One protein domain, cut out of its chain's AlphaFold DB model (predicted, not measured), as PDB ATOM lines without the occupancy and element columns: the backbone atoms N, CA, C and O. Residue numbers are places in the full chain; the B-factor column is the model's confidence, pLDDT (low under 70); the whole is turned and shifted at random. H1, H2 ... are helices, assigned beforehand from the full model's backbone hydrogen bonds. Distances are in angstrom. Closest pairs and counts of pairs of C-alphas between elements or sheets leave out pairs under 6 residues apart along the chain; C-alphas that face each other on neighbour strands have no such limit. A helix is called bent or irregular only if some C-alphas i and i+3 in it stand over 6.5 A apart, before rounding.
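This is residues 110 to 173 of the 191 residues of an uncharacterized protein of Arthrobacter sp. Hiyo6 (UniProt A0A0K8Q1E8). Two long helices, H3 and H1, form an open, loose frame: they pass each other in crossed directions with a gap between them, and at one end of the frame the short helix H2 and the bend of chain after it make the turn from H1 to H3. The far parts of both long helices stick out from this turn as free arms, residues 110 to 118 of H1 and residues 161 to 172 of H3, with Gly 173 after them. The printed part has 64 residues with three named helices, in the order H1, H2, H3 along the chain, and no named strand; the class is all helix. The whole is loose, with a radius of gyration of the C-alphas of 14.4 A, and only just elongated, spanning 44 by 22 by 21 A.

The longest helix, H3, residues 148 to 172, touches no helix. It is apart from H1, residues 110 to 131, with no C-alpha of the one within 8 A of the other. It is also apart from H2, residues 133 to 138. H1 and H2 only just touch, and only at the corner by their link, with 3 pairs of C-alphas within 8 A. H1 touches H2 with residues 129 to 130 alone, and the closest C-alphas of the two helices are those of Tyr 129 and Tyr 135, 5.6 A apart. The lines of H1 and H2 stand at 84 degrees, about perpendicular. In H1, H2 and H3 every O i to N i+4 pair is within hydrogen-bond range.

H3 runs from Pro 148 to Tyr 172, 25 residues, with 36.1 A from first to last C-alpha; C-alpha 148 is at (12.786, 32.733, -15.025) and C-alpha 172 at (14.815, 21.592, 19.269). H1 runs from Ala 110 to Leu 131, 22 residues and 31.5 A, and begins with C-alpha 110 at (-2.678, 35.687, 11.746). H2 has 6 residues, Pro 133 to Asp 138. No helix is bent.

The two C-alphas farthest apart are those of Asp 138 and Gly 173, 45.2 A. Without the stretches that stand free, residues 110 to 118 and 161 to 173, the body has 42 residues and spans 28 by 24 by 11 A. The link from H1 to H2 is tight, with 1 residue, and the link from H2 to H3 is short, with 9 residues. The printed part has no cut. The mean pLDDT of the printed part is 84.3, and the model's confidence is low, under 70, at residues 170 to 173.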
ATOM      1  N   ALA A 110      -1.586  35.884  12.696       91.69
ATOM      2  CA  ALA A 110      -2.678  35.687  11.746       91.69
ATOM      3  C   ALA A 110      -2.210  35.871  10.292       91.69
ATOM      4  O   ALA A 110      -2.588  35.075   9.428       91.69
ATOM      5  N   ALA A 111      -1.372  36.875  10.017       91.62
ATOM      6  CA  ALA A 111      -0.777  37.095   8.700       91.62
ATOM      7  C   ALA A 111       0.129  35.922   8.289       91.62
ATOM      8  O   ALA A 111      -0.033  35.374   7.196       91.62
ATOM      9  N   HIS A 112       0.992  35.452   9.195       90.81
ATOM     10  CA  HIS A 112       1.857  34.291   8.978       90.81
ATOM     11  C   HIS A 112       1.042  33.018   8.728       90.81
ATOM     12  O   HIS A 112       1.327  32.273   7.792       90.81
ATOM     13  N   ARG A 113      -0.035  32.788   9.497       90.94
ATOM     14  CA  ARG A 113      -0.938  31.643   9.279       90.94
ATOM     15  C   ARG A 113      -1.594  31.668   7.899       90.94
ATOM     16  O   ARG A 113      -1.677  30.617   7.260       90.94
ATOM     17  N   LYS A 114      -2.028  32.841   7.428       92.75
ATOM     18  CA  LYS A 114      -2.590  33.009   6.077       92.75
ATOM     19  C   LYS A 114      -1.547  32.715   4.998       92.75
ATOM     20  O   LYS A 114      -1.822  31.918   4.104       92.75
ATOM     21  N   ALA A 115      -0.345  33.282   5.113       90.12
ATOM     22  CA  ALA A 115       0.748  33.028   4.174       90.12
ATOM     23  C   ALA A 115       1.134  31.536   4.130       90.12
ATOM     24  O   ALA A 115       1.241  30.950   3.052       90.12
ATOM     25  N   ALA A 116       1.232  30.888   5.293       89.94
ATOM     26  CA  ALA A 116       1.527  29.461   5.396       89.94
ATOM     27  C   ALA A 116       0.422  28.580   4.782       89.94
ATOM     28  O   ALA A 116       0.715  27.548   4.178       89.94
ATOM     29  N   ALA A 117      -0.852  28.973   4.905       92.81
ATOM     30  CA  ALA A 117      -1.960  28.259   4.272       92.81
ATOM     31  C   ALA A 117      -1.885  28.331   2.738       92.81
ATOM     32  O   ALA A 117      -2.025  27.302   2.073       92.81
ATOM     33  N   VAL A 118      -1.594  29.514   2.185       92.25
ATOM     34  CA  VAL A 118      -1.384  29.692   0.740       92.25
ATOM     35  C   VAL A 118      -0.194  28.856   0.267       92.25
ATOM     36  O   VAL A 118      -0.338  28.081  -0.678       92.25
ATOM     37  N   HIS A 119       0.939  28.921   0.969       89.88
ATOM     38  CA  HIS A 119       2.130  28.133   0.646       89.88
ATOM     39  C   HIS A 119       1.842  26.623   0.608       89.88
ATOM     40  O   HIS A 119       2.136  25.960  -0.388       89.88
ATOM     41  N   ARG A 120       1.173  26.083   1.640       91.38
ATOM     42  CA  ARG A 120       0.765  24.666   1.678       91.38
ATOM     43  C   ARG A 120      -0.167  24.288   0.527       91.38
ATOM     44  O   ARG A 120      -0.046  23.189  -0.008       91.38
ATOM     45  N   SER A 121      -1.077  25.179   0.132       93.19
ATOM     46  CA  SER A 121      -1.995  24.920  -0.986       93.19
ATOM     47  C   SER A 121      -1.272  24.826  -2.335       93.19
ATOM     48  O   SER A 121      -1.579  23.942  -3.137       93.19
ATOM     49  N   ILE A 122      -0.271  25.686  -2.561       90.12
ATOM     50  CA  ILE A 122       0.557  25.676  -3.771       90.12
ATOM     51  C   ILE A 122       1.434  24.422  -3.787       90.12
ATOM     52  O   ILE A 122       1.447  23.711  -4.787       90.12
ATOM     53  N   LEU A 123       2.082  24.092  -2.663       90.00
ATOM     54  CA  LEU A 123       2.880  22.870  -2.535       90.00
ATOM     55  C   LEU A 123       2.057  21.604  -2.774       90.00
ATOM     56  O   LEU A 123       2.531  20.689  -3.437       90.00
ATOM     57  N   ALA A 124       0.821  21.540  -2.275       90.12
ATOM     58  CA  ALA A 124      -0.051  20.394  -2.513       90.12
ATOM     59  C   ALA A 124      -0.375  20.218  -4.006       90.12
ATOM     60  O   ALA A 124      -0.437  19.088  -4.489       90.12
ATOM     61  N   ARG A 125      -0.557  21.324  -4.740       86.81
ATOM     62  CA  ARG A 125      -0.795  21.296  -6.189       86.81
ATOM     63  C   ARG A 125       0.464  20.904  -6.958       86.81
ATOM     64  O   ARG A 125       0.389  20.030  -7.812       86.81
ATOM     65  N   TRP A 126       1.604  21.497  -6.613       86.56
ATOM     66  CA  TRP A 126       2.891  21.176  -7.229       86.56
ATOM     67  C   TRP A 126       3.296  19.717  -6.980       86.56
ATOM     68  O   TRP A 126       3.703  19.022  -7.900       86.56
ATOM     69  N   ARG A 127       3.065  19.196  -5.770       88.50
ATOM     70  CA  ARG A 127       3.300  17.783  -5.444       88.50
ATOM     71  C   ARG A 127       2.480  16.832  -6.318       88.50
ATOM     72  O   ARG A 127       2.992  15.786  -6.691       88.50
ATOM     73  N   ARG A 128       1.215  17.156  -6.609       85.88
ATOM     74  CA  ARG A 128       0.385  16.338  -7.513       85.88
ATOM     75  C   ARG A 128       0.933  16.358  -8.932       85.88
ATOM     76  O   ARG A 128       1.015  15.311  -9.549       85.88
ATOM     77  N   TYR A 129       1.350  17.534  -9.392       82.62
ATOM     78  CA  TYR A 129       1.979  17.701 -10.695       82.62
ATOM     79  C   TYR A 129       3.257  16.850 -10.830       82.62
ATOM     80  O   TYR A 129       3.352  16.064 -11.759       82.62
ATOM     81  N   GLU A 130       4.180  16.915  -9.866       83.31
ATOM     82  CA  GLU A 130       5.445  16.153  -9.912       83.31
ATOM     83  C   GLU A 130       5.262  14.633  -9.746       83.31
ATOM     84  O   GLU A 130       6.052  13.846 -10.265       83.31
ATOM     85  N   LEU A 131       4.245  14.195  -8.994       88.00
ATOM     86  CA  LEU A 131       3.998  12.767  -8.754       88.00
ATOM     87  C   LEU A 131       3.219  12.088  -9.888       88.00
ATOM     88  O   LEU A 131       3.272  10.863  -9.997       88.00
ATOM     89  N   GLU A 132       2.490  12.846 -10.707       84.12
ATOM     90  CA  GLU A 132       1.680  12.309 -11.800       84.12
ATOM     91  C   GLU A 132       2.350  12.576 -13.160       84.12
ATOM     92  O   GLU A 132       2.272  13.688 -13.686       84.12
ATOM     93  N   PRO A 133       2.961  11.560 -13.801       77.94
ATOM     94  CA  PRO A 133       3.744  11.757 -15.022       77.94
ATOM     95  C   PRO A 133       2.921  12.271 -16.213       77.94
ATOM     96  O   PRO A 133       3.487  12.884 -17.112       77.94
ATOM     97  N   ALA A 134       1.599  12.061 -16.221       83.12
ATOM     98  CA  ALA A 134       0.708  12.604 -17.248       83.12
ATOM     99  C   ALA A 134       0.691  14.145 -17.240       83.12
ATOM    100  O   ALA A 134       0.799  14.766 -18.293       83.12
ATOM    101  N   TYR A 135       0.661  14.765 -16.055       76.75
ATOM    102  CA  TYR A 135       0.660  16.223 -15.929       76.75
ATOM    103  C   TYR A 135       2.001  16.843 -16.341       76.75
ATOM    104  O   TYR A 135       2.011  17.912 -16.951       76.75
ATOM    105  N   CYS A 136       3.119  16.161 -16.080       78.31
ATOM    106  CA  CYS A 136       4.445  16.602 -16.527       78.31
ATOM    107  C   CYS A 136       4.588  16.640 -18.057       78.31
ATOM    108  O   CYS A 136       5.340  17.462 -18.579       78.31
ATOM    109  N   ILE A 137       3.874  15.766 -18.778       81.94
ATOM    110  CA  ILE A 137       3.865  15.743 -20.249       81.94
ATOM    111  C   ILE A 137       3.017  16.895 -20.803       81.94
ATOM    112  O   ILE A 137       3.401  17.500 -21.804       81.94
ATOM    113  N   ASP A 138       1.906  17.222 -20.141       83.81
ATOM    114  CA  ASP A 138       0.997  18.286 -20.576       83.81
ATOM    115  C   ASP A 138       1.569  19.699 -20.340       83.81
ATOM    116  O   ASP A 138       1.286  20.614 -21.118       83.81
ATOM    117  N   PHE A 139       2.401  19.900 -19.305       78.19
ATOM    118  CA  PHE A 139       2.965  21.218 -18.962       78.19
ATOM    119  C   PHE A 139       4.488  21.217 -18.710       78.19
ATOM    120  O   PHE A 139       4.939  21.724 -17.681       78.19
ATOM    121  N   PRO A 140       5.329  20.775 -19.666       78.12
ATOM    122  CA  PRO A 140       6.770  20.561 -19.453       78.12
ATOM    123  C   PRO A 140       7.536  21.826 -19.030       78.12
ATOM    124  O   PRO A 140       8.570  21.757 -18.367       78.12
ATOM    125  N   VAL A 141       7.001  23.001 -19.371       78.75
ATOM    126  CA  VAL A 141       7.566  24.319 -19.047       78.75
ATOM    127  C   VAL A 141       7.573  24.598 -17.531       78.75
ATOM    128  O   VAL A 141       8.413  25.358 -17.050       78.75
ATOM    129  N   MET A 142       6.693  23.952 -16.753       75.44
ATOM    130  CA  MET A 142       6.633  24.119 -15.291       75.44
ATOM    131  C   MET A 142       7.780  23.425 -14.542       75.44
ATOM    132  O   MET A 142       8.051  23.793 -13.400       75.44
ATOM    133  N   SER A 143       8.469  22.466 -15.168       75.94
ATOM    134  CA  SER A 143       9.641  21.785 -14.592       75.94
ATOM    135  C   SER A 143      10.969  22.304 -15.151       75.94
ATOM    136  O   SER A 143      12.027  21.894 -14.676       75.94
ATOM    137  N   ASP A 144      10.942  23.202 -16.142       83.25
ATOM    138  CA  ASP A 144      12.147  23.732 -16.777       83.25
ATOM    139  C   ASP A 144      12.754  24.899 -15.966       83.25
ATOM    140  O   ASP A 144      12.161  25.982 -15.898       83.25
ATOM    141  N   PRO A 145      13.951  24.736 -15.367       80.56
ATOM    142  CA  PRO A 145      14.619  25.797 -14.617       80.56
ATOM    143  C   PRO A 145      15.201  26.903 -15.512       80.56
ATOM    144  O   PRO A 145      15.678  27.906 -14.978       80.56
ATOM    145  N   SER A 146      15.210  26.734 -16.841       86.12
ATOM    146  CA  SER A 146      15.617  27.788 -17.777       86.12
ATOM    147  C   SER A 146      14.623  28.953 -17.784       86.12
ATOM    148  O   SER A 146      15.007  30.099 -18.029       86.12
ATOM    149  N   GLN A 147      13.364  28.675 -17.428       89.69
ATOM    150  CA  GLN A 147      12.329  29.686 -17.337       89.69
ATOM    151  C   GLN A 147      12.493  30.516 -16.059       89.69
ATOM    152  O   GLN A 147      12.585  29.960 -14.957       89.69
ATOM    153  N   PRO A 148      12.496  31.859 -16.161       88.81
ATOM    154  CA  PRO A 148      12.786  32.733 -15.025       88.81
ATOM    155  C   PRO A 148      11.750  32.600 -13.902       88.81
ATOM    156  O   PRO A 148      12.096  32.690 -12.724       88.81
ATOM    157  N   GLU A 149      10.494  32.338 -14.259       87.25
ATOM    158  CA  GLU A 149       9.368  32.166 -13.339       87.25
ATOM    159  C   GLU A 149       9.504  30.873 -12.522       87.25
ATOM    160  O   GLU A 149       9.440  30.900 -11.289       87.25
ATOM    161  N   THR A 150       9.793  29.753 -13.192       87.00
ATOM    162  CA  THR A 150      10.033  28.444 -12.568       87.00
ATOM    163  C   THR A 150      11.273  28.477 -11.676       87.00
ATOM    164  O   THR A 150      11.238  28.029 -10.526       87.00
ATOM    165  N   ALA A 151      12.361  29.092 -12.147       88.38
ATOM    166  CA  ALA A 151      13.574  29.269 -11.354       88.38
ATOM    167  C   ALA A 151      13.331  30.118 -10.097       88.38
ATOM    168  O   ALA A 151      13.848  29.793  -9.023       88.38
ATOM    169  N   ALA A 152      12.551  31.201 -10.207       89.94
ATOM    170  CA  ALA A 152      12.183  32.039  -9.069       89.94
ATOM    171  C   ALA A 152      11.341  31.259  -8.048       89.94
ATOM    172  O   ALA A 152      11.621  31.332  -6.848       89.94
ATOM    173  N   PHE A 153      10.381  30.455  -8.513       87.44
ATOM    174  CA  PHE A 153       9.570  29.592  -7.656       87.44
ATOM    175  C   PHE A 153      10.413  28.540  -6.917       87.44
ATOM    176  O   PHE A 153      10.342  28.453  -5.689       87.44
ATOM    177  N   ILE A 154      11.280  27.803  -7.623       88.38
ATOM    178  CA  ILE A 154      12.173  26.795  -7.021       88.38
ATOM    179  C   ILE A 154      13.112  27.439  -5.989       88.38
ATOM    180  O   ILE A 154      13.303  26.904  -4.893       88.38
ATOM    181  N   LYS A 155      13.675  28.618  -6.295       91.38
ATOM    182  CA  LYS A 155      14.512  29.376  -5.349       91.38
ATOM    183  C   LYS A 155      13.725  29.806  -4.110       91.38
ATOM    184  O   LYS A 155      14.233  29.645  -3.002       91.38
ATOM    185  N   ALA A 156      12.501  30.304  -4.281       89.75
ATOM    186  CA  ALA A 156      11.633  30.699  -3.174       89.75
ATOM    187  C   ALA A 156      11.263  29.503  -2.280       89.75
ATOM    188  O   ALA A 156      11.344  29.615  -1.058       89.75
ATOM    189  N   MET A 157      10.947  28.339  -2.865       88.00
ATOM    190  CA  MET A 157      10.705  27.105  -2.106       88.00
ATOM    191  C   MET A 157      11.938  26.667  -1.313       88.00
ATOM    192  O   MET A 157      11.830  26.347  -0.131       88.00
ATOM    193  N   LYS A 158      13.124  26.699  -1.934       90.06
ATOM    194  CA  LYS A 158      14.379  26.345  -1.258       90.06
ATOM    195  C   LYS A 158      14.702  27.302  -0.109       90.06
ATOM    196  O   LYS A 158      15.203  26.867   0.924       90.06
ATOM    197  N   LEU A 159      14.425  28.594  -0.276       91.81
ATOM    198  CA  LEU A 159      14.597  29.592   0.779       91.81
ATOM    199  C   LEU A 159      13.625  29.333   1.936       91.81
ATOM    200  O   LEU A 159      14.053  29.316   3.087       91.81
ATOM    201  N   ALA A 160      12.352  29.056   1.640       87.06
ATOM    202  CA  ALA A 160      11.357  28.711   2.653       87.06
ATOM    203  C   ALA A 160      11.751  27.455   3.452       87.06
ATOM    204  O   ALA A 160      11.661  27.471   4.678       87.06
ATOM    205  N   ALA A 161      12.266  26.415   2.785       86.50
ATOM    206  CA  ALA A 161      12.759  25.205   3.447       86.50
ATOM    207  C   ALA A 161      13.913  25.503   4.423       86.50
ATOM    208  O   ALA A 161      13.889  25.040   5.558       86.50
ATOM    209  N   ARG A 162      14.873  26.354   4.026       89.94
ATOM    210  CA  ARG A 162      15.974  26.774   4.914       89.94
ATOM    211  C   ARG A 162      15.485  27.539   6.144       89.94
ATOM    212  O   ARG A 162      16.009  27.327   7.230       89.94
ATOM    213  N   LEU A 163      14.504  28.429   5.976       86.12
ATOM    214  CA  LEU A 163      13.930  29.184   7.098       86.12
ATOM    215  C   LEU A 163      13.158  28.277   8.065       86.12
ATOM    216  O   LEU A 163      13.164  28.509   9.274       86.12
ATOM    217  N   GLN A 164      12.505  27.239   7.538       82.19
ATOM    218  CA  GLN A 164      11.825  26.246   8.360       82.19
ATOM    219  C   GLN A 164      12.825  25.412   9.170       82.19
ATOM    220  O   GLN A 164      12.647  25.277  10.374       82.19
ATOM    221  N   GLU A 165      13.913  24.945   8.550       84.56
ATOM    222  CA  GLU A 165      14.992  24.227   9.246       84.56
ATOM    223  C   GLU A 165      15.624  25.065  10.367       84.56
ATOM    224  O   GLU A 165      15.852  24.541  11.455       84.56
ATOM    225  N   SER A 166      15.865  26.366  10.144       81.56
ATOM    226  CA  SER A 166      16.378  27.246  11.205       81.56
ATOM    227  C   SER A 166      15.378  27.429  12.347       81.56
ATOM    228  O   SER A 166      15.764  27.364  13.509       81.56
ATOM    229  N   SER A 167      14.087  27.592  12.031       77.25
ATOM    230  CA  SER A 167      13.038  27.731  13.050       77.25
ATOM    231  C   SER A 167      12.867  26.458  13.881       77.25
ATOM    232  O   SER A 167      12.632  26.539  15.086       77.25
ATOM    233  N   ASP A 168      12.953  25.291  13.247       76.69
ATOM    234  CA  ASP A 168      12.846  24.004  13.929       76.69
ATOM    235  C   ASP A 168      14.090  23.750  14.795       76.69
ATOM    236  O   ASP A 168      13.954  23.329  15.943       76.69
ATOM    237  N   ALA A 169      15.294  24.069  14.303       72.38
ATOM    238  CA  ALA A 169      16.541  23.944  15.065       72.38
ATOM    239  C   ALA A 169      16.538  24.786  16.355       72.38
ATOM    240  O   ALA A 169      16.946  24.289  17.409       72.38
ATOM    241  N   ASP A 170      16.009  26.011  16.300       67.00
ATOM    242  CA  ASP A 170      15.841  26.872  17.476       67.00
ATOM    243  C   ASP A 170      14.843  26.274  18.492       67.00
ATOM    244  O   ASP A 170      15.044  26.375  19.706       67.00
ATOM    245  N   GLY A 171      13.797  25.585  18.015       60.66
ATOM    246  CA  GLY A 171      12.823  24.875  18.854       60.66
ATOM    247  C   GLY A 171      13.365  23.586  19.488       60.66
ATOM    248  O   GLY A 171      13.111  23.315  20.665       60.66
ATOM    249  N   TYR A 172      14.161  22.803  18.751       58.88
ATOM    250  CA  TYR A 172      14.815  21.592  19.269       58.88
ATOM    251  C   TYR A 172      15.951  21.907  20.255       58.88
ATOM    252  O   TYR A 172      16.184  21.124  21.180       58.88
ATOM    253  N   GLY A 173      16.608  23.066  20.128       53.75
ATOM    254  CA  GLY A 173      17.612  23.546  21.086       53.75
ATOM    255  C   GLY A 173      17.060  23.803  22.495       53.75
ATOM    256  O   GLY A 173      17.814  23.768  23.465       53.75
TER     257      GLY A 173